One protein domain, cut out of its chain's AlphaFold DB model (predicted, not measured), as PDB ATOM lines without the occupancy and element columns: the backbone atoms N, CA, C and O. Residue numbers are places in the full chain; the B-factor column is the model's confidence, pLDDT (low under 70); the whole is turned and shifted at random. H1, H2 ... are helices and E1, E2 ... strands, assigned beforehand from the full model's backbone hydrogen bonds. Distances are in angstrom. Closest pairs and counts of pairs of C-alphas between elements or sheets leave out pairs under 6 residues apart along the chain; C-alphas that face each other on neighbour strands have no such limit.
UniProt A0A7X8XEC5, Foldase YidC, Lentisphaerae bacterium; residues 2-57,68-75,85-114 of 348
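AT A GLANCE: This is residues 2 to 57, 68 to 75 and 85 to 114 of the 348 residues of the protein "Foldase YidC" of Lentisphaerae bacterium (UniProt A0A7X8XEC5). Two antiparallel sheets, one of three strands and one of two, sit only partly face to face, with E1 at the edge of the larger next to E4 of the smaller. H1 and H2 pack on the smaller sheet, mainly along E3, while H3 and H4 only graze the larger one. The printed part has 94 residues, with four named helices and five named strands in the order H1 H2 E1 E2 E3 E4 E5 H3 H4; the larger sheet runs E1 E2 E5, and the class is mixed. It is compact, with a radius of gyration of the C-alphas of 14.1 A and spans of 37 by 35 by 29 A.

HOW THE PARTS SIT: In the larger sheet the inner strand E2, residues 33 to 39, has E1, residues 25 to 29, and E5, residues 90 to 96, as antiparallel neighbours. E1 and E2 form a hairpin, with N 28 and O 35 at 2.9 A. Between E2 and E5, N 36 and O 93 are 2.8 A apart, within hydrogen-bond range. The smaller sheet pairs E3, residues 47 to 53, with E4, residues 68 to 74, antiparallel at 161 degrees, with N 49 and O 72 at 2.8 A. The two sheets form a sandwich, two sheets face to face, their best planes 15 degrees apart and the facing parts 10.7 A centre to centre. The closest C-alphas of E1 and E4 are those of Ile 26 and Gly 73, 6.6 A apart. H2, residues 12 to 19, comes closest to E3 at the C-alphas of Ala 19 and Gly 47, 4.1 A apart. H1, residues 3 to 9, comes closest to E3 at the C-alphas of Ser 7 and Thr 52, 6.0 A apart; H1 and H2 are apart. H4, residues 109 to 113, only grazes the larger sheet, and H3, residues 99 to 105, only just does, with 5 pairs of C-alphas within 10 A. H3 and H4 touch, closest at the C-alphas of Leu 102 and Asp 110, 5.1 A apart. In H1, H2 and H3 every O i to N i+4 pair is within hydrogen-bond range; in H4 it is 0 of 1, beside 2 of 2 O i to N i+3 pairs.

IN THESE COORDINATES: E2 is 20.3 A from first to last C-alpha, E4 19.6 A, E5 19.4 A, E3 19.0 A and E1 13.0 A. H2 measures 10.4 A, H3 10.0 A, H1 9.8 A and H4 8.3 A. H1 begins at C-alpha 3 (116.121, 105.872, 67.698), E2 at C-alpha 33 (102.798, 109.785, 73.536), and H4 ends at C-alpha 113 (108.661, 109.086, 81.835).

THE WHOLE: The two C-alphas farthest apart, those of Lys 8 and Glu 85, are 41.7 A apart. Residues 58 to 67 are not printed, with 12.0 A from C-alpha 57 to C-alpha 68, and residues 76 to 84 are not printed, with 15.3 A from C-alpha 75 to C-alpha 85. Of the links that are printed whole, E2 to E3 is short and the others are tight. The mean pLDDT of the printed part is 82.9; residues 2 to 9 are under 70.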
ATOM      1  N   LYS A   2     116.689 104.779  72.442       66.94
ATOM      2  CA  LYS A   2     116.507 105.938  71.538       66.94
ATOM      3  C   LYS A   2     116.736 105.530  70.080       66.94
ATOM      4  O   LYS A   2     117.626 104.729  69.819       66.94
ATOM      5  N   MET A   3     116.032 106.160  69.141       60.81
ATOM      6  CA  MET A   3     116.121 105.872  67.698       60.81
ATOM      7  C   MET A   3     117.558 105.852  67.156       60.81
ATOM      8  O   MET A   3     117.956 104.893  66.510       60.81
ATOM      9  N   LYS A   4     118.384 106.852  67.505       58.19
ATOM     10  CA  LYS A   4     119.807 106.898  67.110       58.19
ATOM     11  C   LYS A   4     120.638 105.739  67.678       58.19
ATOM     12  O   LYS A   4     121.642 105.361  67.088       58.19
ATOM     13  N   ALA A   5     120.268 105.216  68.848       65.69
ATOM     14  CA  ALA A   5     120.939 104.061  69.441       65.69
ATOM     15  C   ALA A   5     120.477 102.758  68.776       65.69
ATOM     16  O   ALA A   5     121.308 101.899  68.517       65.69
ATOM     17  N   LEU A   6     119.190 102.655  68.438       65.81
ATOM     18  CA  LEU A   6     118.636 101.554  67.646       65.81
ATOM     19  C   LEU A   6     119.273 101.479  66.253       65.81
ATOM     20  O   LEU A   6     119.657 100.401  65.828       65.81
ATOM     21  N   SER A   7     119.466 102.614  65.577       62.59
ATOM     22  CA  SER A   7     120.012 102.627  64.216       62.59
ATOM     23  C   SER A   7     121.536 102.458  64.143       62.59
ATOM     24  O   SER A   7     122.038 101.984  63.135       62.59
ATOM     25  N   LYS A   8     122.295 102.894  65.165       66.12
ATOM     26  CA  LYS A   8     123.777 102.896  65.131       66.12
ATOM     27  C   LYS A   8     124.456 101.916  66.086       66.12
ATOM     28  O   LYS A   8     125.638 101.650  65.919       66.12
ATOM     29  N   LYS A   9     123.779 101.465  67.147       68.81
ATOM     30  CA  LYS A   9     124.397 100.698  68.251       68.81
ATOM     31  C   LYS A   9     123.768  99.322  68.475       68.81
ATOM     32  O   LYS A   9     124.146  98.658  69.447       68.81
ATOM     33  N   MET A  10     122.820  98.928  67.628       72.69
ATOM     34  CA  MET A  10     122.158  97.630  67.675       72.69
ATOM     35  C   MET A  10     122.936  96.637  66.803       72.69
ATOM     36  O   MET A  10     122.727  96.559  65.599       72.69
ATOM     37  N   THR A  11     123.899  95.945  67.410       78.88
ATOM     38  CA  THR A  11     124.660  94.868  66.760       78.88
ATOM     39  C   THR A  11     123.830  93.577  66.721       78.88
ATOM     40  O   THR A  11     122.943  93.423  67.567       78.88
ATOM     41  N   PRO A  12     124.122  92.627  65.811       79.44
ATOM     42  CA  PRO A  12     123.438  91.330  65.763       79.44
ATOM     43  C   PRO A  12     123.433  90.598  67.114       79.44
ATOM     44  O   PRO A  12     122.408  90.080  67.537       79.44
ATOM     45  N   GLU A  13     124.538  90.663  67.862       81.06
ATOM     46  CA  GLU A  13     124.642  90.102  69.218       81.06
ATOM     47  C   GLU A  13     123.644  90.722  70.206       81.06
ATOM     48  O   GLU A  13     123.036  90.022  71.013       81.06
ATOM     49  N   LYS A  14     123.423  92.041  70.138       80.31
ATOM     50  CA  LYS A  14     122.438  92.717  70.995       80.31
ATOM     51  C   LYS A  14     121.008  92.392  70.590       80.31
ATOM     52  O   LYS A  14     120.155  92.322  71.468       80.31
ATOM     53  N   GLN A  15     120.749  92.203  69.295       80.81
ATOM     54  CA  GLN A  15     119.445  91.740  68.813       80.81
ATOM     55  C   GLN A  15     119.163  90.321  69.303       80.81
ATOM     56  O   GLN A  15     118.088  90.084  69.837       80.81
ATOM     57  N   ALA A  16     120.145  89.419  69.216       82.06
ATOM     58  CA  ALA A  16     120.036  88.065  69.750       82.06
ATOM     59  C   ALA A  16     119.809  88.066  71.273       82.06
ATOM     60  O   ALA A  16     118.929  87.367  71.768       82.06
ATOM     61  N   GLY A  17     120.529  88.914  72.019       83.38
ATOM     62  CA  GLY A  17     120.309  89.076  73.460       83.38
ATOM     63  C   GLY A  17     118.910  89.603  73.806       83.38
ATOM     64  O   GLY A  17     118.269  89.105  74.728       83.38
ATOM     65  N   LEU A  18     118.400  90.578  73.045       83.12
ATOM     66  CA  LEU A  18     117.030  91.091  73.186       83.12
ATOM     67  C   LEU A  18     115.978  90.020  72.869       83.12
ATOM     68  O   LEU A  18     115.004  89.889  73.613       83.12
ATOM     69  N   ALA A  19     116.199  89.219  71.827       85.56
ATOM     70  CA  ALA A  19     115.315  88.126  71.432       85.56
ATOM     71  C   ALA A  19     115.274  86.984  72.463       85.56
ATOM     72  O   ALA A  19     114.304  86.241  72.500       85.56
ATOM     73  N   ALA A  20     116.285  86.870  73.328       85.00
ATOM     74  CA  ALA A  20     116.314  85.914  74.437       85.00
ATOM     75  C   ALA A  20     115.860  86.510  75.784       85.00
ATOM     76  O   ALA A  20     115.902  85.828  76.809       85.00
ATOM     77  N   THR A  21     115.471  87.790  75.824       85.38
ATOM     78  CA  THR A  21     115.081  88.460  77.070       85.38
ATOM     79  C   THR A  21     113.566  88.393  77.265       85.38
ATOM     80  O   THR A  21     112.836  89.047  76.513       85.38
ATOM     81  N   PRO A  22     113.067  87.688  78.299       87.25
ATOM     82  CA  PRO A  22     111.644  87.655  78.577       87.25
ATOM     83  C   PRO A  22     111.157  89.012  79.089       87.25
ATOM     84  O   PRO A  22     111.801  89.654  79.923       87.25
ATOM     85  N   ALA A  23     109.988  89.442  78.624       85.06
ATOM     86  CA  ALA A  23     109.446  90.756  78.948       85.06
ATOM     87  C   ALA A  23     107.950  90.693  79.245       85.06
ATOM     88  O   ALA A  23     107.184  90.045  78.540       85.06
ATOM     89  N   SER A  24     107.511  91.407  80.279       85.00
ATOM     90  CA  SER A  24     106.084  91.537  80.596       85.00
ATOM     91  C   SER A  24     105.361  92.515  79.668       85.00
ATOM     92  O   SER A  24     104.143  92.447  79.523       85.00
ATOM     93  N   TRP A  25     106.094  93.437  79.042       87.88
ATOM     94  CA  TRP A  25     105.527  94.434  78.149       87.88
ATOM     95  C   TRP A  25     106.543  95.013  77.169       87.88
ATOM     96  O   TRP A  25     107.753  94.974  77.394       87.88
ATOM     97  N   ILE A  26     106.024  95.613  76.100       90.19
ATOM     98  CA  ILE A  26     106.788  96.340  75.089       90.19
ATOM     99  C   ILE A  26     106.115  97.684  74.801       90.19
ATOM    100  O   ILE A  26     104.890  97.798  74.825       90.19
ATOM    101  N   ALA A  27     106.910  98.723  74.544       89.12
ATOM    102  CA  ALA A  27     106.378 100.032  74.189       89.12
ATOM    103  C   ALA A  27     107.255 100.766  73.175       89.12
ATOM    104  O   ALA A  27     108.484 100.782  73.279       89.12
ATOM    105  N   VAL A  28     106.602 101.457  72.243       88.88
ATOM    106  CA  VAL A  28     107.209 102.464  71.371       88.88
ATOM    107  C   VAL A  28     106.667 103.815  71.805       88.88
ATOM    108  O   VAL A  28     105.460 104.005  71.916       88.88
ATOM    109  N   HIS A  29     107.545 104.772  72.091       87.00
ATOM    110  CA  HIS A  29     107.107 106.051  72.634       87.00
ATOM    111  C   HIS A  29     107.880 107.239  72.068       87.00
ATOM    112  O   HIS A  29     109.063 107.152  71.736       87.00
ATOM    113  N   SER A  30     107.205 108.384  72.025       86.06
ATOM    114  CA  SER A  30     107.789 109.691  71.737       86.06
ATOM    115  C   SER A  30     108.043 110.454  73.046       86.06
ATOM    116  O   SER A  30     108.140 109.852  74.124       86.06
ATOM    117  N   LYS A  31     108.181 111.784  72.970       82.12
ATOM    118  CA  LYS A  31     108.275 112.647  74.156       82.12
ATOM    119  C   LYS A  31     106.986 112.601  74.984       82.12
ATOM    120  O   LYS A  31     107.070 112.451  76.193       82.12
ATOM    121  N   TYR A  32     105.829 112.659  74.324       84.44
ATOM    122  CA  TYR A  32     104.526 112.902  74.958       84.44
ATOM    123  C   TYR A  32     103.519 111.764  74.808       84.44
ATOM    124  O   TYR A  32     102.564 111.697  75.572       84.44
ATOM    125  N   PHE A  33     103.726 110.871  73.842       89.38
ATOM    126  CA  PHE A  33     102.798 109.785  73.536       89.38
ATOM    127  C   PHE A  33     103.510 108.445  73.615       89.38
ATOM    128  O   PHE A  33     104.732 108.368  73.435       89.38
ATOM    129  N   LEU A  34     102.746 107.393  73.872       90.88
ATOM    130  CA  LEU A  34     103.229 106.026  73.799       90.88
ATOM    131  C   LEU A  34     102.198 105.103  73.153       90.88
ATOM    132  O   LEU A  34     100.993 105.331  73.247       90.88
ATOM    133  N   PHE A  35     102.718 104.046  72.550       90.56
ATOM    134  CA  PHE A  35     101.997 102.836  72.227       90.56
ATOM    135  C   PHE A  35     102.619 101.696  73.032       90.56
ATOM    136  O   PHE A  35     103.825 101.460  72.938       90.56
ATOM    137  N   TYR A  36     101.818 101.034  73.853       90.62
ATOM    138  CA  TYR A  36     102.226  99.970  74.764       90.62
ATOM    139  C   TYR A  36     101.384  98.730  74.529       90.62
ATOM    140  O   TYR A  36     100.181  98.846  74.310       90.62
ATOM    141  N   VAL A  37     102.014  97.563  74.637       90.88
ATOM    142  CA  VAL A  37     101.356  96.259  74.592       90.88
ATOM    143  C   VAL A  37     101.907  95.385  75.714       90.88
ATOM    144  O   VAL A  37     103.123  95.307  75.916       90.88
ATOM    145  N   ARG A  38     101.011  94.699  76.423       90.00
ATOM    146  CA  ARG A  38     101.351  93.638  77.373       90.00
ATOM    147  C   ARG A  38     100.523  92.394  77.138       90.00
ATOM    148  O   ARG A  38      99.387  92.480  76.670       90.00
ATOM    149  N   LEU A  39     101.090  91.279  77.559       87.81
ATOM    150  CA  LEU A  39     100.356  90.049  77.791       87.81
ATOM    151  C   LEU A  39      99.671  90.118  79.163       87.81
ATOM    152  O   LEU A  39     100.205  90.693  80.117       87.81
ATOM    153  N   ASN A  40      98.449  89.601  79.235       84.12
ATOM    154  CA  ASN A  40      97.682  89.508  80.473       84.12
ATOM    155  C   ASN A  40      97.919  88.149  81.158       84.12
ATOM    156  O   ASN A  40      98.699  87.334  80.688       84.12
ATOM    157  N   ASN A  41      97.268  87.918  82.302       80.12
ATOM    158  CA  ASN A  41      97.230  86.619  82.997       80.12
ATOM    159  C   ASN A  41      98.590  86.061  83.462       80.12
ATOM    160  O   ASN A  41      98.712  84.881  83.758       80.12
ATOM    161  N   GLY A  42      99.605  86.922  83.594       75.00
ATOM    162  CA  GLY A  42     100.949  86.521  84.022       75.00
ATOM    163  C   GLY A  42     101.855  86.057  82.880       75.00
ATOM    164  O   GLY A  42     103.052  85.868  83.114       75.00
ATOM    165  N   ASP A  43     101.322  85.966  81.659       83.69
ATOM    166  CA  ASP A  43     102.080  85.629  80.462       83.69
ATOM    167  C   ASP A  43     103.134  86.698  80.148       83.69
ATOM    168  O   ASP A  43     102.987  87.892  80.439       83.69
ATOM    169  N   ARG A  44     104.240  86.258  79.547       86.06
ATOM    170  CA  ARG A  44     105.367  87.114  79.166       86.06
ATOM    171  C   ARG A  44     105.782  86.812  77.739       86.06
ATOM    172  O   ARG A  44     105.711  85.671  77.289       86.06
ATOM    173  N   PHE A  45     106.258  87.839  77.051       89.56
ATOM    174  CA  PHE A  45     106.967  87.651  75.798       89.56
ATOM    175  C   PHE A  45     108.215  86.816  76.081       89.56
ATOM    176  O   PHE A  45     108.908  87.070  77.069       89.56
ATOM    177  N   SER A  46     108.488  85.829  75.231       89.31
ATOM    178  CA  SER A  46     109.700  85.003  75.283       89.31
ATOM    179  C   SER A  46     110.936  85.789  74.844       89.31
ATOM    180  O   SER A  46     112.044  85.496  75.283       89.31
ATOM    181  N   GLY A  47     110.723  86.824  74.030       88.44
ATOM    182  CA  GLY A  47     111.767  87.660  73.465       88.44
ATOM    183  C   GLY A  47     111.255  89.002  72.970       88.44
ATOM    184  O   GLY A  47     110.050  89.217  72.809       88.44
ATOM    185  N   LEU A  48     112.184  89.913  72.694       88.50
ATOM    186  CA  LEU A  48     111.905  91.225  72.126       88.50
ATOM    187  C   LEU A  48     112.740  91.464  70.869       88.50
ATOM    188  O   LEU A  48     113.938  91.204  70.843       88.50
ATOM    189  N   GLU A  49     112.138  92.084  69.862       86.06
ATOM    190  CA  GLU A  49     112.851  92.643  68.717       86.06
ATOM    191  C   GLU A  49     112.629  94.150  68.669       86.06
ATOM    192  O   GLU A  49     111.514  94.635  68.858       86.06
ATOM    193  N   ALA A  50     113.679  94.915  68.381       84.88
ATOM    194  CA  ALA A  50     113.569  96.356  68.209       84.88
ATOM    195  C   ALA A  50     114.496  96.816  67.085       84.88
ATOM    196  O   ALA A  50     115.712  96.709  67.201       84.88
ATOM    197  N   ASN A  51     113.915  97.357  66.016       82.31
ATOM    198  CA  ASN A  51     114.620  97.746  64.799       82.31
ATOM    199  C   ASN A  51     114.132  99.112  64.297       82.31
ATOM    200  O   ASN A  51     113.061  99.598  64.671       82.31
ATOM    201  N   THR A  52     114.922  99.741  63.430       80.81
ATOM    202  CA  THR A  52     114.464 100.888  62.638       80.81
ATOM    203  C   THR A  52     114.036 100.415  61.260       80.81
ATOM    204  O   THR A  52     114.792  99.711  60.597       80.81
ATOM    205  N   VAL A  53     112.848 100.819  60.829       79.50
ATOM    206  CA  VAL A  53     112.314 100.518  59.496       79.50
ATOM    207  C   VAL A  53     112.348 101.807  58.672       79.50
ATOM    208  O   VAL A  53     112.098 102.877  59.240       79.50
ATOM    209  N   PRO A  54     112.650 101.751  57.364       80.12
ATOM    210  CA  PRO A  54     112.565 102.920  56.499       80.12
ATOM    211  C   PRO A  54     111.206 103.633  56.584       80.12
ATOM    212  O   PRO A  54     110.157 103.032  56.872       80.12
ATOM    213  N   GLY A  55     111.231 104.943  56.356       77.25
ATOM    214  CA  GLY A  55     110.011 105.723  56.218       77.25
ATOM    215  C   GLY A  55     109.198 105.248  55.009       77.25
ATOM    216  O   GLY A  55     109.760 104.721  54.048       77.25
ATOM    217  N   MET A  56     107.870 105.370  55.075       76.50
ATOM    218  CA  MET A  56     106.997 105.012  53.953       76.50
ATOM    219  C   MET A  56     106.070 106.165  53.590       76.50
ATOM    220  O   MET A  56     105.498 106.781  54.486       76.50
ATOM    221  N   ILE A  57     105.867 106.375  52.288       73.12
ATOM    222  CA  ILE A  57     104.830 107.247  51.719       73.12
ATOM    223  C   ILE A  57     103.928 106.360  50.861       73.12
ATOM    224  O   ILE A  57     104.424 105.634  50.005       73.12
ATOM    225  N   ARG A  68     111.328 104.966  60.977       79.44
ATOM    226  CA  ARG A  68     110.360 104.683  62.040       79.44
ATOM    227  C   ARG A  68     110.912 103.648  63.007       79.44
ATOM    228  O   ARG A  68     111.651 102.741  62.623       79.44
ATOM    229  N   MET A  69     110.548 103.783  64.280       81.62
ATOM    230  CA  MET A  69     110.853 102.768  65.285       81.62
ATOM    231  C   MET A  69     109.819 101.654  65.218       81.62
ATOM    232  O   MET A  69     108.619 101.915  65.176       81.62
ATOM    233  N   HIS A  70     110.300 100.421  65.238       83.19
ATOM    234  CA  HIS A  70     109.473  99.234  65.186       83.19
ATOM    235  C   HIS A  70     109.952  98.256  66.257       83.19
ATOM    236  O   HIS A  70     111.152  98.014  66.401       83.19
ATOM    237  N   ALA A  71     109.008  97.720  67.021       86.75
ATOM    238  CA  ALA A  71     109.285  96.808  68.117       86.75
ATOM    239  C   ALA A  71     108.284  95.645  68.076       86.75
ATOM    240  O   ALA A  71     107.100  95.884  67.837       86.75
ATOM    241  N   ARG A  72     108.751  94.412  68.293       88.12
ATOM    242  CA  ARG A  72     107.922  93.198  68.358       88.12
ATOM    243  C   ARG A  72     108.186  92.452  69.656       88.12
ATOM    244  O   ARG A  72     109.328  92.367  70.096       88.12
ATOM    245  N   GLY A  73     107.126  91.916  70.248       89.00
ATOM    246  CA  GLY A  73     107.226  90.913  71.302       89.00
ATOM    247  C   GLY A  73     107.042  89.531  70.689       89.00
ATOM    248  O   GLY A  73     106.089  89.320  69.942       89.00
ATOM    249  N   ILE A  74     107.960  88.616  70.980       90.25
ATOM    250  CA  ILE A  74     107.894  87.223  70.538       90.25
ATOM    251  C   ILE A  74     107.052  86.458  71.561       90.25
ATOM    252  O   ILE A  74     107.265  86.589  72.768       90.25
ATOM    253  N   LEU A  75     106.063  85.701  71.092       89.31
ATOM    254  CA  LEU A  75     105.260  84.832  71.950       89.31
ATOM    255  C   LEU A  75     106.021  83.534  72.255       89.31
ATOM    256  O   LEU A  75     106.843  83.100  71.443       89.31
ATOM    257  N   GLU A  85      92.992  74.273  72.572       86.75
ATOM    258  CA  GLU A  85      92.921  75.710  72.291       86.75
ATOM    259  C   GLU A  85      93.914  76.465  73.183       86.75
ATOM    260  O   GLU A  85      94.008  76.212  74.385       86.75
ATOM    261  N   VAL A  86      94.652  77.413  72.601       85.94
ATOM    262  CA  VAL A  86      95.494  78.355  73.351       85.94
ATOM    263  C   VAL A  86      95.049  79.769  73.026       85.94
ATOM    264  O   VAL A  86      95.108  80.214  71.881       85.94
ATOM    265  N   THR A  87      94.624  80.489  74.059       86.81
ATOM    266  CA  THR A  87      94.147  81.865  73.947       86.81
ATOM    267  C   THR A  87      95.161  82.817  74.570       86.81
ATOM    268  O   THR A  87      95.417  82.764  75.771       86.81
ATOM    269  N   TRP A  88      95.689  83.754  73.780       86.12
ATOM    270  CA  TRP A  88      96.495  84.860  74.302       86.12
ATOM    271  C   TRP A  88      95.654  86.121  74.447       86.12
ATOM    272  O   TRP A  88      94.999  86.563  73.503       86.12
ATOM    273  N   GLN A  89      95.713  86.736  75.625       88.88
ATOM    274  CA  GLN A  89      95.029  87.996  75.896       88.88
ATOM    275  C   GLN A  89      96.029  89.145  75.977       88.88
ATOM    276  O   GLN A  89      96.969  89.122  76.774       88.88
ATOM    277  N   PHE A  90      95.781  90.184  75.185       89.19
ATOM    278  CA  PHE A  90      96.624  91.371  75.123       89.19
ATOM    279  C   PHE A  90      95.879  92.586  75.657       89.19
ATOM    280  O   PHE A  90      94.713  92.805  75.336       89.19
ATOM    281  N   SER A  91      96.584  93.419  76.418       90.12
ATOM    282  CA  SER A  91      96.143  94.788  76.687       90.12
ATOM    283  C   SER A  91      97.060  95.749  75.953       90.12
ATOM    284  O   SER A  91      98.283  95.673  76.095       90.12
ATOM    285  N   ALA A  92      96.473  96.679  75.205       90.94
ATOM    286  CA  ALA A  92      97.207  97.732  74.525       90.94
ATOM    287  C   ALA A  92      96.750  99.114  74.998       90.94
ATOM    288  O   ALA A  92      95.574  99.332  75.284       90.94
ATOM    289  N   TYR A  93      97.687 100.057  75.065       90.75
ATOM    290  CA  TYR A  93      97.405 101.462  75.333       90.75
ATOM    291  C   TYR A  93      98.073 102.324  74.270       90.75
ATOM    292  O   TYR A  93      99.286 102.257  74.081       90.75
ATOM    293  N   SER A  94      97.276 103.157  73.608       92.31
ATOM    294  CA  SER A  94      97.743 104.185  72.683       92.31
ATOM    295  C   SER A  94      97.257 105.529  73.196       92.31
ATOM    296  O   SER A  94      96.050 105.760  73.274       92.31
ATOM    297  N   GLY A  95      98.170 106.407  73.603       90.00
ATOM    298  CA  GLY A  95      97.750 107.688  74.157       90.00
ATOM    299  C   GLY A  95      98.849 108.529  74.796       90.00
ATOM    300  O   GLY A  95     100.042 108.216  74.687       90.00
ATOM    301  N   PRO A  96      98.452 109.635  75.449       89.88
ATOM    302  CA  PRO A  96      99.374 110.525  76.134       89.88
ATOM    303  C   PRO A  96     100.046 109.833  77.322       89.88
ATOM    304  O   PRO A  96      99.464 108.963  77.977       89.88
ATOM    305  N   LYS A  97     101.271 110.270  77.616       88.12
ATOM    306  CA  LYS A  97     102.051 109.903  78.803       88.12
ATOM    307  C   LYS A  97     101.564 110.657  80.041       88.12
ATOM    308  O   LYS A  97     102.302 111.440  80.628       88.12
ATOM    309  N   ASP A  98     100.312 110.437  80.407       85.38
ATOM    310  CA  ASP A  98      99.756 110.958  81.651       85.38
ATOM    311  C   ASP A  98     100.192 110.073  82.825       85.38
ATOM    312  O   ASP A  98      99.999 108.852  82.803       85.38
ATOM    313  N   ILE A  99     100.792 110.674  83.853       81.38
ATOM    314  CA  ILE A  99     101.399 109.910  84.945       81.38
ATOM    315  C   ILE A  99     100.371 109.136  85.776       81.38
ATOM    316  O   ILE A  99     100.660 108.027  86.225       81.38
ATOM    317  N   ARG A 100      99.157 109.678  85.948       82.06
ATOM    318  CA  ARG A 100      98.089 109.030  86.721       82.06
ATOM    319  C   ARG A 100      97.563 107.818  85.965       82.06
ATOM    320  O   ARG A 100      97.423 106.750  86.559       82.06
ATOM    321  N   ARG A 101      97.354 107.946  84.649       86.12
ATOM    322  CA  ARG A 101      96.982 106.810  83.787       86.12
ATOM    323  C   ARG A 101      98.053 105.732  83.762       86.12
ATOM    324  O   ARG A 101      97.724 104.565  83.947       86.12
ATOM    325  N   LEU A 102      99.319 106.096  83.547       86.31
ATOM    326  CA  LEU A 102     100.394 105.103  83.461       86.31
ATOM    327  C   LEU A 102     100.587 104.355  84.780       86.31
ATOM    328  O   LEU A 102     100.812 103.146  84.766       86.31
ATOM    329  N   HIS A 103     100.439 105.047  85.908       84.50
ATOM    330  CA  HIS A 103     100.466 104.409  87.218       84.50
ATOM    331  C   HIS A 103      99.272 103.460  87.423       84.50
ATOM    332  O   HIS A 103      99.459 102.358  87.931       84.50
ATOM    333  N   ALA A 104      98.066 103.841  86.982       86.38
ATOM    334  CA  ALA A 104      96.870 102.996  87.068       86.38
ATOM    335  C   ALA A 104      96.945 101.735  86.184       86.38
ATOM    336  O   ALA A 104      96.427 100.690  86.568       86.38
ATOM    337  N   ILE A 105      97.619 101.802  85.027       85.62
ATOM    338  CA  ILE A 105      97.867 100.630  84.162       85.62
ATOM    339  C   ILE A 105      98.769  99.593  84.866       85.62
ATOM    340  O   ILE A 105      98.634  98.385  84.637       85.62
ATOM    341  N   GLY A 106      99.666 100.050  85.745       80.81
ATOM    342  CA  GLY A 106     100.564  99.200  86.523       80.81
ATOM    343  C   GLY A 106     101.763  98.672  85.725       80.81
ATOM    344  O   GLY A 106     102.106  99.166  84.652       80.81
ATOM    345  N   GLY A 107     102.468  97.680  86.278       76.38
ATOM    346  CA  GLY A 107     103.627  97.055  85.617       76.38
ATOM    347  C   GLY A 107     104.883  97.936  85.524       76.38
ATOM    348  O   GLY A 107     105.794  97.628  84.753       76.38
ATOM    349  N   GLY A 108     104.939  99.031  86.293       77.31
ATOM    350  CA  GLY A 108     106.048  99.992  86.284       77.31
ATOM    351  C   GLY A 108     106.121 100.849  85.017       77.31
ATOM    352  O   GLY A 108     107.200 101.339  84.677       77.31
ATOM    353  N   LEU A 109     105.003 100.999  84.298       80.81
ATOM    354  CA  LEU A 109     104.924 101.734  83.033       80.81
ATOM    355  C   LEU A 109     105.218 103.238  83.190       80.81
ATOM    356  O   LEU A 109     105.736 103.875  82.274       80.81
ATOM    357  N   ASP A 110     104.964 103.796  84.373       78.06
ATOM    358  CA  ASP A 110     105.295 105.172  84.753       78.06
ATOM    359  C   ASP A 110     106.801 105.480  84.634       78.06
ATOM    360  O   ASP A 110     107.184 106.615  84.336       78.06
ATOM    361  N   LYS A 111     107.671 104.463  84.743       80.38
ATOM    362  CA  LYS A 111     109.127 104.608  84.557       80.38
ATOM    363  C   LYS A 111     109.518 105.059  83.144       80.38
ATOM    364  O   LYS A 111     110.591 105.633  82.973       80.38
ATOM    365  N   ILE A 112     108.651 104.886  82.134       79.56
ATOM    366  CA  ILE A 112     108.875 105.391  80.760       79.56
ATOM    367  C   ILE A 112     109.005 106.924  80.714       79.56
ATOM    368  O   ILE A 112     109.541 107.480  79.750       79.56
ATOM    369  N   MET A 113     108.524 107.632  81.738       77.31
ATOM    370  CA  MET A 113     108.661 109.086  81.835       77.31
ATOM    371  C   MET A 113     110.068 109.532  82.276       77.31
ATOM    372  O   MET A 113     110.350 110.725  82.221       77.31
ATOM    373  N   GLU A 114     110.951 108.602  82.678       75.88
ATOM    374  CA  GLU A 114     112.355 108.854  83.064       75.88
ATOM    375  C   GLU A 114     112.511 109.993  84.100       75.88
ATOM    376  O   GLU A 114     113.457 110.784  84.051       75.88
TER     377      GLU A 114